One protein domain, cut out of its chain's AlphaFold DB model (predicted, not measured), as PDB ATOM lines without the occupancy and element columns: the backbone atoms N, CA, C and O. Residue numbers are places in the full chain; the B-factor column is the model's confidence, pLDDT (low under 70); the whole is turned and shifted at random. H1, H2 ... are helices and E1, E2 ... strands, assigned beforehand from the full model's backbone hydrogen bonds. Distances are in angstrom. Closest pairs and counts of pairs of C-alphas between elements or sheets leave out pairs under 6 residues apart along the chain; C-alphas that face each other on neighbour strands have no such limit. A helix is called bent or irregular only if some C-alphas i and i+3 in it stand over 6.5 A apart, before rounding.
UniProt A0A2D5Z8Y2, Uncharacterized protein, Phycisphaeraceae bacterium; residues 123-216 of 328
ATOM      1  N   ASP A 123     245.735 161.031 178.750       61.94
ATOM      2  CA  ASP A 123     246.275 161.403 177.454       61.94
ATOM      3  C   ASP A 123     245.341 162.363 176.719       61.94
ATOM      4  O   ASP A 123     245.802 163.288 176.050       61.94
ATOM      5  N   PHE A 124     244.020 162.221 176.871       57.16
ATOM      6  CA  PHE A 124     243.063 163.186 176.324       57.16
ATOM      7  C   PHE A 124     243.287 164.594 176.892       57.16
ATOM      8  O   PHE A 124     243.379 165.559 176.131       57.16
ATOM      9  N   ARG A 125     243.433 164.723 178.218       60.38
ATOM     10  CA  ARG A 125     243.669 166.028 178.863       60.38
ATOM     11  C   ARG A 125     244.999 166.638 178.436       60.38
ATOM     12  O   ARG A 125     245.049 167.830 178.137       60.38
ATOM     13  N   ASN A 126     246.051 165.825 178.373       63.59
ATOM     14  CA  ASN A 126     247.367 166.272 177.928       63.59
ATOM     15  C   ASN A 126     247.325 166.760 176.475       63.59
ATOM     16  O   ASN A 126     247.834 167.840 176.181       63.59
ATOM     17  N   ARG A 127     246.633 166.038 175.587       60.44
ATOM     18  CA  ARG A 127     246.468 166.420 174.178       60.44
ATOM     19  C   ARG A 127     245.640 167.695 174.007       60.44
ATOM     20  O   ARG A 127     246.073 168.593 173.294       60.44
ATOM     21  N   ALA A 128     244.502 167.824 174.693       63.97
ATOM     22  CA  ALA A 128     243.685 169.041 174.645       63.97
ATOM     23  C   ALA A 128     244.456 170.269 175.157       63.97
ATOM     24  O   ALA A 128     244.336 171.358 174.596       63.97
ATOM     25  N   ARG A 129     245.300 170.084 176.183       64.81
ATOM     26  CA  ARG A 129     246.184 171.134 176.696       64.81
ATOM     27  C   ARG A 129     247.225 171.562 175.661       64.81
ATOM     28  O   ARG A 129     247.380 172.757 175.460       64.81
ATOM     29  N   VAL A 130     247.879 170.619 174.976       68.94
ATOM     30  CA  VAL A 130     248.851 170.928 173.906       68.94
ATOM     31  C   VAL A 130     248.196 171.731 172.779       68.94
ATOM     32  O   VAL A 130     248.741 172.747 172.353       68.94
ATOM     33  N   VAL A 131     247.001 171.324 172.340       68.31
ATOM     34  CA  VAL A 131     246.249 172.051 171.304       68.31
ATOM     35  C   VAL A 131     245.896 173.462 171.772       68.31
ATOM     36  O   VAL A 131     246.122 174.421 171.039       68.31
ATOM     37  N   LEU A 132     245.395 173.614 173.002       75.38
ATOM     38  CA  LEU A 132     245.089 174.930 173.561       75.38
ATOM     39  C   LEU A 132     246.338 175.819 173.632       75.38
ATOM     40  O   LEU A 132     246.269 176.978 173.238       75.38
ATOM     41  N   THR A 133     247.479 175.288 174.077       75.00
ATOM     42  CA  THR A 133     248.746 176.030 174.129       75.00
ATOM     43  C   THR A 133     249.173 176.514 172.743       75.00
ATOM     44  O   THR A 133     249.558 177.673 172.606       75.00
ATOM     45  N   ALA A 134     249.048 175.680 171.708       75.06
ATOM     46  CA  ALA A 134     249.351 176.080 170.335       75.06
ATOM     47  C   ALA A 134     248.393 177.171 169.818       75.06
ATOM     48  O   ALA A 134     248.821 178.111 169.146       75.06
ATOM     49  N   LEU A 135     247.100 177.085 170.154       79.56
ATOM     50  CA  LEU A 135     246.114 178.109 169.795       79.56
ATOM     51  C   LEU A 135     246.381 179.439 170.502       79.56
ATOM     52  O   LEU A 135     246.300 180.481 169.853       79.56
ATOM     53  N   ILE A 136     246.732 179.402 171.790       82.69
ATOM     54  CA  ILE A 136     247.146 180.585 172.549       82.69
ATOM     55  C   ILE A 136     248.373 181.197 171.872       82.69
ATOM     56  O   ILE A 136     248.313 182.342 171.441       82.69
ATOM     57  N   ALA A 137     249.443 180.430 171.656       81.06
ATOM     58  CA  ALA A 137     250.659 180.942 171.020       81.06
ATOM     59  C   ALA A 137     250.393 181.614 169.657       81.06
ATOM     60  O   ALA A 137     251.034 182.605 169.318       81.06
ATOM     61  N   ARG A 138     249.420 181.105 168.891       84.56
ATOM     62  CA  ARG A 138     249.070 181.636 167.569       84.56
ATOM     63  C   ARG A 138     248.156 182.862 167.603       84.56
ATOM     64  O   ARG A 138     248.336 183.762 166.788       84.56
ATOM     65  N   PHE A 139     247.143 182.877 168.467       89.44
ATOM     66  CA  PHE A 139     246.063 183.871 168.413       89.44
ATOM     67  C   PHE A 139     246.052 184.847 169.592       89.44
ATOM     68  O   PHE A 139     245.280 185.799 169.555       89.44
ATOM     69  N   ASP A 140     246.876 184.658 170.624       91.31
ATOM     70  CA  ASP A 140     246.814 185.478 171.840       91.31
ATOM     71  C   ASP A 140     247.161 186.949 171.578       91.31
ATOM     72  O   ASP A 140     246.430 187.836 172.011       91.31
ATOM     73  N   ALA A 141     248.196 187.228 170.779       89.31
ATOM     74  CA  ALA A 141     248.547 188.600 170.404       89.31
ATOM     75  C   ALA A 141     247.417 189.297 169.619       89.31
ATOM     76  O   ALA A 141     247.086 190.455 169.880       89.31
ATOM     77  N   GLU A 142     246.782 188.578 168.689       93.00
ATOM     78  CA  GLU A 142     245.642 189.094 167.927       93.00
ATOM     79  C   GLU A 142     244.418 189.316 168.826       93.00
ATOM     80  O   GLU A 142     243.758 190.351 168.730       93.00
ATOM     81  N   LEU A 143     244.129 188.370 169.723       93.81
ATOM     82  CA  LEU A 143     243.047 188.470 170.694       93.81
ATOM     83  C   LEU A 143     243.244 189.688 171.602       93.81
ATOM     84  O   LEU A 143     242.315 190.480 171.750       93.81
ATOM     85  N   ARG A 144     244.444 189.879 172.161       91.56
ATOM     86  CA  ARG A 144     244.763 191.042 173.004       91.56
ATOM     87  C   ARG A 144     244.653 192.343 172.227       91.56
ATOM     88  O   ARG A 144     244.013 193.268 172.711       91.56
ATOM     89  N   SER A 145     245.182 192.406 171.004       90.69
ATOM     90  CA  SER A 145     245.035 193.580 170.134       90.69
ATOM     91  C   SER A 145     243.560 193.908 169.869       90.69
ATOM     92  O   SER A 145     243.129 195.054 170.026       90.69
ATOM     93  N   PHE A 146     242.750 192.891 169.560       93.50
ATOM     94  CA  PHE A 146     241.311 193.041 169.374       93.50
ATOM     95  C   PHE A 146     240.623 193.557 170.643       93.50
ATOM     96  O   PHE A 146     239.838 194.505 170.565       93.50
ATOM     97  N   ILE A 147     240.936 192.973 171.800       92.00
ATOM     98  CA  ILE A 147     240.397 193.379 173.096       92.00
ATOM     99  C   ILE A 147     240.792 194.831 173.395       92.00
ATOM    100  O   ILE A 147     239.900 195.647 173.599       92.00
ATOM    101  N   CYS A 148     242.074 195.195 173.313       89.81
ATOM    102  CA  CYS A 148     242.562 196.566 173.513       89.81
ATOM    103  C   CYS A 148     241.857 197.573 172.595       89.81
ATOM    104  O   CYS A 148     241.397 198.610 173.058       89.81
ATOM    105  N   SER A 149     241.690 197.247 171.308       88.56
ATOM    106  CA  SER A 149     241.022 198.133 170.338       88.56
ATOM    107  C   SER A 149     239.535 198.377 170.640       88.56
ATOM    108  O   SER A 149     238.934 199.325 170.134       88.56
ATOM    109  N   ARG A 150     238.912 197.496 171.432       85.44
ATOM    110  CA  ARG A 150     237.474 197.498 171.739       85.44
ATOM    111  C   ARG A 150     237.181 197.776 173.209       85.44
ATOM    112  O   ARG A 150     236.025 198.033 173.560       85.44
ATOM    113  N   LEU A 151     238.185 197.714 174.072       76.56
ATOM    114  CA  LEU A 151     238.129 198.161 175.451       76.56
ATOM    115  C   LEU A 151     238.075 199.683 175.441       76.56
ATOM    116  O   LEU A 151     239.063 200.392 175.570       76.56
ATOM    117  N   THR A 152     236.868 200.201 175.274       61.88
ATOM    118  CA  THR A 152     236.571 201.567 175.672       61.88
ATOM    119  C   THR A 152     236.623 201.604 177.186       61.88
ATOM    120  O   THR A 152     235.879 200.853 177.826       61.88
ATOM    121  N   ARG A 153     237.470 202.476 177.733       64.75
ATOM    122  CA  ARG A 153     237.397 202.916 179.126       64.75
ATOM    123  C   ARG A 153     235.931 203.076 179.521       64.75
ATOM    124  O   ARG A 153     235.186 203.807 178.867       64.75
ATOM    125  N   ILE A 154     235.492 202.311 180.516       65.75
ATOM    126  CA  ILE A 154     234.095 202.340 180.931       65.75
ATOM    127  C   ILE A 154     233.986 203.465 181.941       65.75
ATOM    128  O   ILE A 154     234.392 203.322 183.093       65.75
ATOM    129  N   THR A 155     233.444 204.596 181.500       59.97
ATOM    130  CA  THR A 155     233.067 205.666 182.415       59.97
ATOM    131  C   THR A 155     231.855 205.190 183.202       59.97
ATOM    132  O   THR A 155     230.757 205.034 182.664       59.97
ATOM    133  N   THR A 156     232.072 204.903 184.477       66.19
ATOM    134  CA  THR A 156     230.994 204.693 185.437       66.19
ATOM    135  C   THR A 156     230.678 206.029 186.115       66.19
ATOM    136  O   THR A 156     231.532 206.919 186.116       66.19
ATOM    137  N   PRO A 157     229.502 206.193 186.748       56.31
ATOM    138  CA  PRO A 157     229.194 207.386 187.542       56.31
ATOM    139  C   PRO A 157     230.205 207.699 188.664       56.31
ATOM    140  O   PRO A 157     230.110 208.756 189.273       56.31
ATOM    141  N   ARG A 158     231.147 206.791 188.964       60.94
ATOM    142  CA  ARG A 158     232.127 206.911 190.057       60.94
ATOM    143  C   ARG A 158     233.582 206.989 189.607       60.94
ATOM    144  O   ARG A 158     234.463 207.051 190.453       60.94
ATOM    145  N   GLY A 159     233.842 206.956 188.304       66.38
ATOM    146  CA  GLY A 159     235.200 206.964 187.779       66.38
ATOM    147  C   GLY A 159     235.368 206.070 186.562       66.38
ATOM    148  O   GLY A 159     234.443 205.391 186.100       66.38
ATOM    149  N   MET A 160     236.576 206.102 186.021       69.69
ATOM    150  CA  MET A 160     236.955 205.322 184.860       69.69
ATOM    151  C   MET A 160     237.474 203.957 185.316       69.69
ATOM    152  O   MET A 160     238.507 203.883 185.968       69.69
ATOM    153  N   VAL A 161     236.759 202.884 184.976       71.31
ATOM    154  CA  VAL A 161     237.246 201.518 185.212       71.31
ATOM    155  C   VAL A 161     237.980 201.056 183.959       71.31
ATOM    156  O   VAL A 161     237.384 200.956 182.875       71.31
ATOM    157  N   GLU A 162     239.278 200.797 184.100       72.50
ATOM    158  CA  GLU A 162     240.087 200.167 183.060       72.50
ATOM    159  C   GLU A 162     239.995 198.647 183.214       72.50
ATOM    160  O   GLU A 162     240.429 198.061 184.198       72.50
ATOM    161  N   LEU A 163     239.368 197.996 182.236       77.88
ATOM    162  CA  LEU A 163     239.438 196.547 182.107       77.88
ATOM    163  C   LEU A 163     240.782 196.204 181.467       77.88
ATOM    164  O   LEU A 163     241.075 196.689 180.374       77.88
ATOM    165  N   HIS A 164     241.577 195.349 182.105       84.50
ATOM    166  CA  HIS A 164     242.828 194.893 181.512       84.50
ATOM    167  C   HIS A 164     242.566 193.851 180.422       84.50
ATOM    168  O   HIS A 164     241.779 192.915 180.585       84.50
ATOM    169  N   ALA A 165     243.254 194.004 179.290       86.38
ATOM    170  CA  ALA A 165     243.145 193.069 178.175       86.38
ATOM    171  C   ALA A 165     243.584 191.650 178.555       86.38
ATOM    172  O   ALA A 165     243.061 190.678 178.011       86.38
ATOM    173  N   ASP A 166     244.498 191.546 179.517       87.81
ATOM    174  CA  ASP A 166     245.041 190.290 180.012       87.81
ATOM    175  C   ASP A 166     243.985 189.464 180.751       87.81
ATOM    176  O   ASP A 166     243.845 188.271 180.477       87.81
ATOM    177  N   ASP A 167     243.181 190.107 181.602       87.38
ATOM    178  CA  ASP A 167     242.104 189.450 182.348       87.38
ATOM    179  C   ASP A 167     241.015 188.937 181.403       87.38
ATOM    180  O   ASP A 167     240.605 187.774 181.463       87.38
ATOM    181  N   VAL A 168     240.589 189.791 180.469       89.62
ATOM    182  CA  VAL A 168     239.587 189.439 179.456       89.62
ATOM    183  C   VAL A 168     240.113 188.323 178.550       89.62
ATOM    184  O   VAL A 168     239.387 187.374 178.257       89.62
ATOM    185  N   GLY A 169     241.372 188.403 178.114       91.25
ATOM    186  CA  GLY A 169     242.005 187.386 177.275       91.25
ATOM    187  C   GLY A 169     242.081 186.030 177.978       91.25
ATOM    188  O   GLY A 169     241.700 185.007 177.404       91.25
ATOM    189  N   GLN A 170     242.489 186.021 179.248       89.81
ATOM    190  CA  GLN A 170     242.557 184.808 180.057       89.81
ATOM    191  C   GLN A 170     241.174 184.169 180.257       89.81
ATOM    192  O   GLN A 170     241.035 182.943 180.165       89.81
ATOM    193  N   GLU A 171     240.141 184.978 180.491       91.44
ATOM    194  CA  GLU A 171     238.764 184.500 180.629       91.44
ATOM    195  C   GLU A 171     238.232 183.920 179.308       91.44
ATOM    196  O   GLU A 171     237.617 182.851 179.301       91.44
ATOM    197  N   VAL A 172     238.539 184.548 178.167       93.06
ATOM    198  CA  VAL A 172     238.195 184.024 176.833       93.06
ATOM    199  C   VAL A 172     238.780 182.632 176.619       93.06
ATOM    200  O   VAL A 172     238.042 181.704 176.274       93.06
ATOM    201  N   TRP A 173     240.080 182.452 176.865       91.38
ATOM    202  CA  TRP A 173     240.735 181.150 176.716       91.38
ATOM    203  C   TRP A 173     240.178 180.103 177.674       91.38
ATOM    204  O   TRP A 173     239.938 178.958 177.278       91.38
ATOM    205  N   THR A 174     239.903 180.504 178.916       88.25
ATOM    206  CA  THR A 174     239.296 179.634 179.927       88.25
ATOM    207  C   THR A 174     237.922 179.149 179.471       88.25
ATOM    208  O   THR A 174     237.645 177.948 179.500       88.25
ATOM    209  N   ARG A 175     237.069 180.051 178.974       87.31
ATOM    210  CA  ARG A 175     235.732 179.702 178.480       87.31
ATOM    211  C   ARG A 175     235.766 178.871 177.216       87.31
ATOM    212  O   ARG A 175     234.947 177.963 177.099       87.31
ATOM    213  N   LEU A 176     236.669 179.151 176.283       87.00
ATOM    214  CA  LEU A 176     236.841 178.328 175.089       87.00
ATOM    215  C   LEU A 176     237.235 176.901 175.477       87.00
ATOM    216  O   LEU A 176     236.610 175.944 175.019       87.00
ATOM    217  N   PHE A 177     238.201 176.749 176.387       83.06
ATOM    218  CA  PHE A 177     238.586 175.436 176.889       83.06
ATOM    219  C   PHE A 177     237.413 174.726 177.561       83.06
ATOM    220  O   PHE A 177     237.048 173.633 177.141       83.06
ATOM    221  N   VAL A 178     236.769 175.348 178.551       80.31
ATOM    222  CA  VAL A 178     235.658 174.731 179.294       80.31
ATOM    223  C   VAL A 178     234.493 174.365 178.376       80.31
ATOM    224  O   VAL A 178     233.926 173.282 178.511       80.31
ATOM    225  N   ASN A 179     234.144 175.244 177.436       81.06
ATOM    226  CA  ASN A 179     232.952 175.064 176.618       81.06
ATOM    227  C   ASN A 179     233.155 174.195 175.392       81.06
ATOM    228  O   ASN A 179     232.138 173.721 174.910       81.06
ATOM    229  N   LEU A 180     234.383 174.016 174.886       77.81
ATOM    230  CA  LEU A 180     234.635 173.327 173.613       77.81
ATOM    231  C   LEU A 180     235.600 172.143 173.743       77.81
ATOM    232  O   LEU A 180     235.386 171.099 173.121       77.81
ATOM    233  N   TRP A 181     236.645 172.278 174.561       72.12
ATOM    234  CA  TRP A 181     237.770 171.331 174.599       72.12
ATOM    235  C   TRP A 181     237.904 170.550 175.909       72.12
ATOM    236  O   TRP A 181     238.613 169.547 175.956       72.12
ATOM    237  N   SER A 182     237.174 170.936 176.955       69.62
ATOM    238  CA  SER A 182     237.070 170.188 178.205       69.62
ATOM    239  C   SER A 182     236.456 168.808 177.953       69.62
ATOM    240  O   SER A 182     235.547 168.691 177.124       69.62
ATOM    241  N   PRO A 183     236.859 167.759 178.694       63.31
ATOM    242  CA  PRO A 183     236.146 166.483 178.693       63.31
ATOM    243  C   PRO A 183     234.639 166.658 178.938       63.31
ATOM    244  O   PRO A 183     233.831 166.018 178.279       63.31
ATOM    245  N   SER A 184     234.261 167.605 179.804       65.62
ATOM    246  CA  SER A 184     232.873 167.909 180.178       65.62
ATOM    247  C   SER A 184     232.180 168.970 179.311       65.62
ATOM    248  O   SER A 184     231.105 169.455 179.676       65.62
ATOM    249  N   ALA A 185     232.787 169.387 178.199       67.12
ATOM    250  CA  ALA A 185     232.218 170.421 177.340       67.12
ATOM    251  C   ALA A 185     230.861 169.978 176.772       67.12
ATOM    252  O   ALA A 185     230.762 168.966 176.079       67.12
ATOM    253  N   ARG A 186     229.811 170.767 177.037       64.25
ATOM    254  CA  ARG A 186     228.446 170.492 176.552       64.25
ATOM    255  C   ARG A 186     228.272 170.758 175.059       64.25
ATOM    256  O   ARG A 186     227.345 170.237 174.450       64.25
ATOM    257  N   LYS A 187     229.112 171.618 174.484       66.75
ATOM    258  CA  LYS A 187     229.095 171.981 173.066       66.75
ATOM    259  C   LYS A 187     230.465 171.636 172.493       66.75
ATOM    260  O   LYS A 187     231.480 171.906 173.113       66.75
ATOM    261  N   ARG A 188     230.524 171.015 171.324       68.44
ATOM    262  CA  ARG A 188     231.793 170.834 170.604       68.44
ATOM    263  C   ARG A 188     231.867 171.866 169.494       68.44
ATOM    264  O   ARG A 188     230.831 172.352 169.041       68.44
ATOM    265  N   PHE A 189     233.080 172.245 169.099       67.75
ATOM    266  CA  PHE A 189     233.262 173.167 167.984       67.75
ATOM    267  C   PHE A 189     232.699 172.520 166.707       67.75
ATOM    268  O   PHE A 189     233.183 171.457 166.329       67.75
ATOM    269  N   PRO A 190     231.670 173.107 166.072       62.03
ATOM    270  CA  PRO A 190     230.940 172.445 164.993       62.03
ATOM    271  C   PRO A 190     231.543 172.698 163.599       62.03
ATOM    272  O   PRO A 190     230.897 172.393 162.604       62.03
ATOM    273  N   GLY A 191     232.698 173.368 163.508       67.19
ATOM    274  CA  GLY A 191     233.341 173.701 162.229       67.19
ATOM    275  C   GLY A 191     232.584 174.690 161.339       67.19
ATOM    276  O   GLY A 191     232.990 174.954 160.211       67.19
ATOM    277  N   THR A 192     231.492 175.288 161.825       68.12
ATOM    278  CA  THR A 192     230.654 176.218 161.044       68.12
ATOM    279  C   THR A 192     231.261 177.614 160.880       68.12
ATOM    280  O   THR A 192     230.742 178.436 160.126       68.12
ATOM    281  N   SER A 193     232.358 177.913 161.579       73.62
ATOM    282  CA  SER A 193     233.072 179.192 161.516       73.62
ATOM    283  C   SER A 193     234.580 178.968 161.610       73.62
ATOM    284  O   SER A 193     235.023 177.876 161.943       73.62
ATOM    285  N   THR A 194     235.392 179.986 161.312       80.06
ATOM    286  CA  THR A 194     236.843 179.887 161.542       80.06
ATOM    287  C   THR A 194     237.153 179.931 163.041       80.06
ATOM    288  O   THR A 194     236.445 180.602 163.796       80.06
ATOM    289  N   LEU A 195     238.242 179.285 163.478       80.81
ATOM    290  CA  LEU A 195     238.714 179.374 164.870       80.81
ATOM    291  C   LEU A 195     238.924 180.828 165.302       80.81
ATOM    292  O   LEU A 195     238.525 181.216 166.395       80.81
ATOM    293  N   ARG A 196     239.457 181.661 164.405       85.94
ATOM    294  CA  ARG A 196     239.583 183.104 164.614       85.94
ATOM    295  C   ARG A 196     238.229 183.754 164.912       85.94
ATOM    296  O   ARG A 196     238.087 184.454 165.908       85.94
ATOM    297  N   THR A 197     237.221 183.519 164.071       86.69
ATOM    298  CA  THR A 197     235.863 184.056 164.269       86.69
ATOM    299  C   THR A 197     235.271 183.601 165.600       86.69
ATOM    300  O   THR A 197     234.665 184.410 166.300       86.69
ATOM    301  N   LEU A 198     235.471 182.333 165.960       87.62
ATOM    302  CA  LEU A 198     235.025 181.771 167.229       87.62
ATOM    303  C   LEU A 198     235.684 182.477 168.422       87.62
ATOM    304  O   LEU A 198     234.976 182.958 169.305       87.62
ATOM    305  N   ILE A 199     237.015 182.586 168.421       90.69
ATOM    306  CA  ILE A 199     237.798 183.230 169.487       90.69
ATOM    307  C   ILE A 199     237.350 184.682 169.672       90.69
ATOM    308  O   ILE A 199     237.007 185.095 170.779       90.69
ATOM    309  N   LEU A 200     237.264 185.448 168.580       92.88
ATOM    310  CA  LEU A 200     236.824 186.845 168.631       92.88
ATOM    311  C   LEU A 200     235.341 186.983 169.018       92.88
ATOM    312  O   LEU A 200     234.944 187.984 169.614       92.88
ATOM    313  N   GLY A 201     234.508 185.988 168.705       92.44
ATOM    314  CA  GLY A 201     233.121 185.911 169.169       92.44
ATOM    315  C   GLY A 201     233.028 185.754 170.688       92.44
ATOM    316  O   GLY A 201     232.286 186.496 171.334       92.44
ATOM    317  N   TYR A 202     233.832 184.856 171.265       93.25
ATOM    318  CA  TYR A 202     233.964 184.713 172.718       93.25
ATOM    319  C   TYR A 202     234.514 185.986 173.366       93.25
ATOM    320  O   TYR A 202     233.982 186.412 174.386       93.25
ATOM    321  N   ALA A 203     235.495 186.644 172.745       93.50
ATOM    322  CA  ALA A 203     236.016 187.924 173.221       93.50
ATOM    323  C   ALA A 203     234.915 188.979 173.360       93.50
ATOM    324  O   ALA A 203     234.770 189.584 174.417       93.50
ATOM    325  N   LYS A 204     234.069 189.147 172.336       92.75
ATOM    326  CA  LYS A 204     232.933 190.082 172.395       92.75
ATOM    327  C   LYS A 204     231.960 189.756 173.528       92.75
ATOM    328  O   LYS A 204     231.507 190.674 174.206       92.75
ATOM    329  N   MET A 205     231.640 188.476 173.718       92.50
ATOM    330  CA  MET A 205     230.749 188.015 174.787       92.50
ATOM    331  C   MET A 205     231.328 188.352 176.166       92.50
ATOM    332  O   MET A 205     230.669 189.026 176.950       92.50
ATOM    333  N   VAL A 206     232.577 187.956 176.424       92.94
ATOM    334  CA  VAL A 206     233.264 188.205 177.701       92.94
ATOM    335  C   VAL A 206     233.373 189.706 177.969       92.94
ATOM    336  O   VAL A 206     233.000 190.170 179.041       92.94
ATOM    337  N   MET A 207     233.782 190.501 176.978       90.12
ATOM    338  CA  MET A 207     233.845 191.960 177.114       90.12
ATOM    339  C   MET A 207     232.484 192.587 177.448       90.12
ATOM    340  O   MET A 207     232.422 193.541 178.224       90.12
ATOM    341  N   LEU A 208     231.394 192.088 176.857       88.56
ATOM    342  CA  LEU A 208     230.044 192.570 177.147       88.56
ATOM    343  C   LEU A 208     229.619 192.219 178.577       88.56
ATOM    344  O   LEU A 208     229.054 193.064 179.264       88.56
ATOM    345  N   GLU A 209     229.913 191.007 179.034       87.62
ATOM    346  CA  GLU A 209     229.604 190.579 180.398       87.62
ATOM    347  C   GLU A 209     230.382 191.384 181.437       87.62
ATOM    348  O   GLU A 209     229.763 191.939 182.340       87.62
ATOM    349  N   HIS A 210     231.691 191.575 181.246       84.94
ATOM    350  CA  HIS A 210     232.494 192.443 182.111       84.94
ATOM    351  C   HIS A 210     231.933 193.872 182.163       84.94
ATOM    352  O   HIS A 210     231.851 194.471 183.233       84.94
ATOM    353  N   ARG A 211     231.465 194.422 181.031       83.38
ATOM    354  CA  ARG A 211     230.793 195.737 181.005       83.38
ATOM    355  C   ARG A 211     229.512 195.760 181.836       83.38
ATOM    356  O   ARG A 211     229.216 196.772 182.467       83.38
ATOM    357  N   VAL A 212     228.731 194.684 181.802       83.00
ATOM    358  CA  VAL A 212     227.491 194.566 182.576       83.00
ATOM    359  C   VAL A 212     227.794 194.385 184.064       83.00
ATOM    360  O   VAL A 212     227.124 195.005 184.885       83.00
ATOM    361  N   GLU A 213     228.800 193.590 184.418       80.88
ATOM    362  CA  GLU A 213     229.214 193.361 185.807       80.88
ATOM    363  C   GLU A 213     229.757 194.630 186.463       80.88
ATOM    364  O   GLU A 213     229.295 194.994 187.543       80.88
ATOM    365  N   VAL A 214     230.640 195.366 185.779       77.50
ATOM    366  CA  VAL A 214     231.167 196.655 186.265       77.50
ATOM    367  C   VAL A 214     230.035 197.656 186.533       77.50
ATOM    368  O   VAL A 214     230.082 198.403 187.504       77.50
ATOM    369  N   ARG A 215     228.967 197.646 185.725       74.56
ATOM    370  CA  ARG A 215     227.785 198.501 185.951       74.56
ATOM    371  C   ARG A 215     226.917 198.065 187.135       74.56
ATOM    372  O   ARG A 215     226.141 198.878 187.627       74.56
ATOM    373  N   LYS A 216     226.998 196.800 187.553       74.94
ATOM    374  CA  LYS A 216     226.177 196.219 188.629       74.94
ATOM    375  C   LYS A 216     226.850 196.260 190.003       74.94
ATOM    376  O   LYS A 216     226.164 196.030 190.994       74.94
TER     377      LYS A 216
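This is residues 123 to 216 of the 328 residues of an uncharacterized protein of Phycisphaeraceae bacterium (UniProt A0A2D5Z8Y2). Three crossed helices make the body, with H2 in the middle, the bent helix H1 folding round it with both arms, and H3 crossing H2. A small hairpin of strands, E1 and E2, lies at one end of the long axis. The printed part has 94 residues, mostly helix, in the order H1, E1, E2, H2, H3; the two strands are antiparallel. It is only just compact, close to loose, with a radius of gyration of the C-alphas of 14.6 A, and only just elongated, spanning 49 by 25 by 25 A.

E1 is residues 154 to 156 and E2 residues 159 to 161. H1, residues 123 to 150, was assigned as one helix by its hydrogen bonds but is bent: C-alphas 138 and 141 are 7.5 A apart. Its arms are H1a, residues 123 to 138, 22.7 A long from C-alpha 123 at (246.275, 161.403, 177.454), and H1b, residues 141 to 150, 14.3 A. H2 is residues 165 to 181, 22.7 A. H3 is residues 195 to 216, 31.7 A, ending at C-alpha 216 (226.177, 196.219, 188.629).

In the hairpin, N 156 and O 159 are 2.9 A apart, within hydrogen-bond range. The closest C-alphas of E1 and H3, Thr 156 and Arg 215, are 7.0 A apart. H2 and H3 touch at Val 172 and Ala 203, C-alphas 5.7 A apart, at a steep tilt of 60 degrees, opposite ways; H3 does so with residues 199 to 207 alone. H1b touches H2 at Ile 147 and Ala 165, 5.8 A between C-alphas, H2 with residues 165 to 169 alone. H1a and H3 are apart. In H1a, H1b, H2 and H3 every O i to N i+4 pair is within hydrogen-bond range.

The farthest C-alphas, Asp 123 and Pro 157, are 50.1 A apart. The printed part has no cut; the link H2 to H3 is long. The model's pLDDT is under 70 at residues 123 to 131, 152 to 160 and 182 to 192.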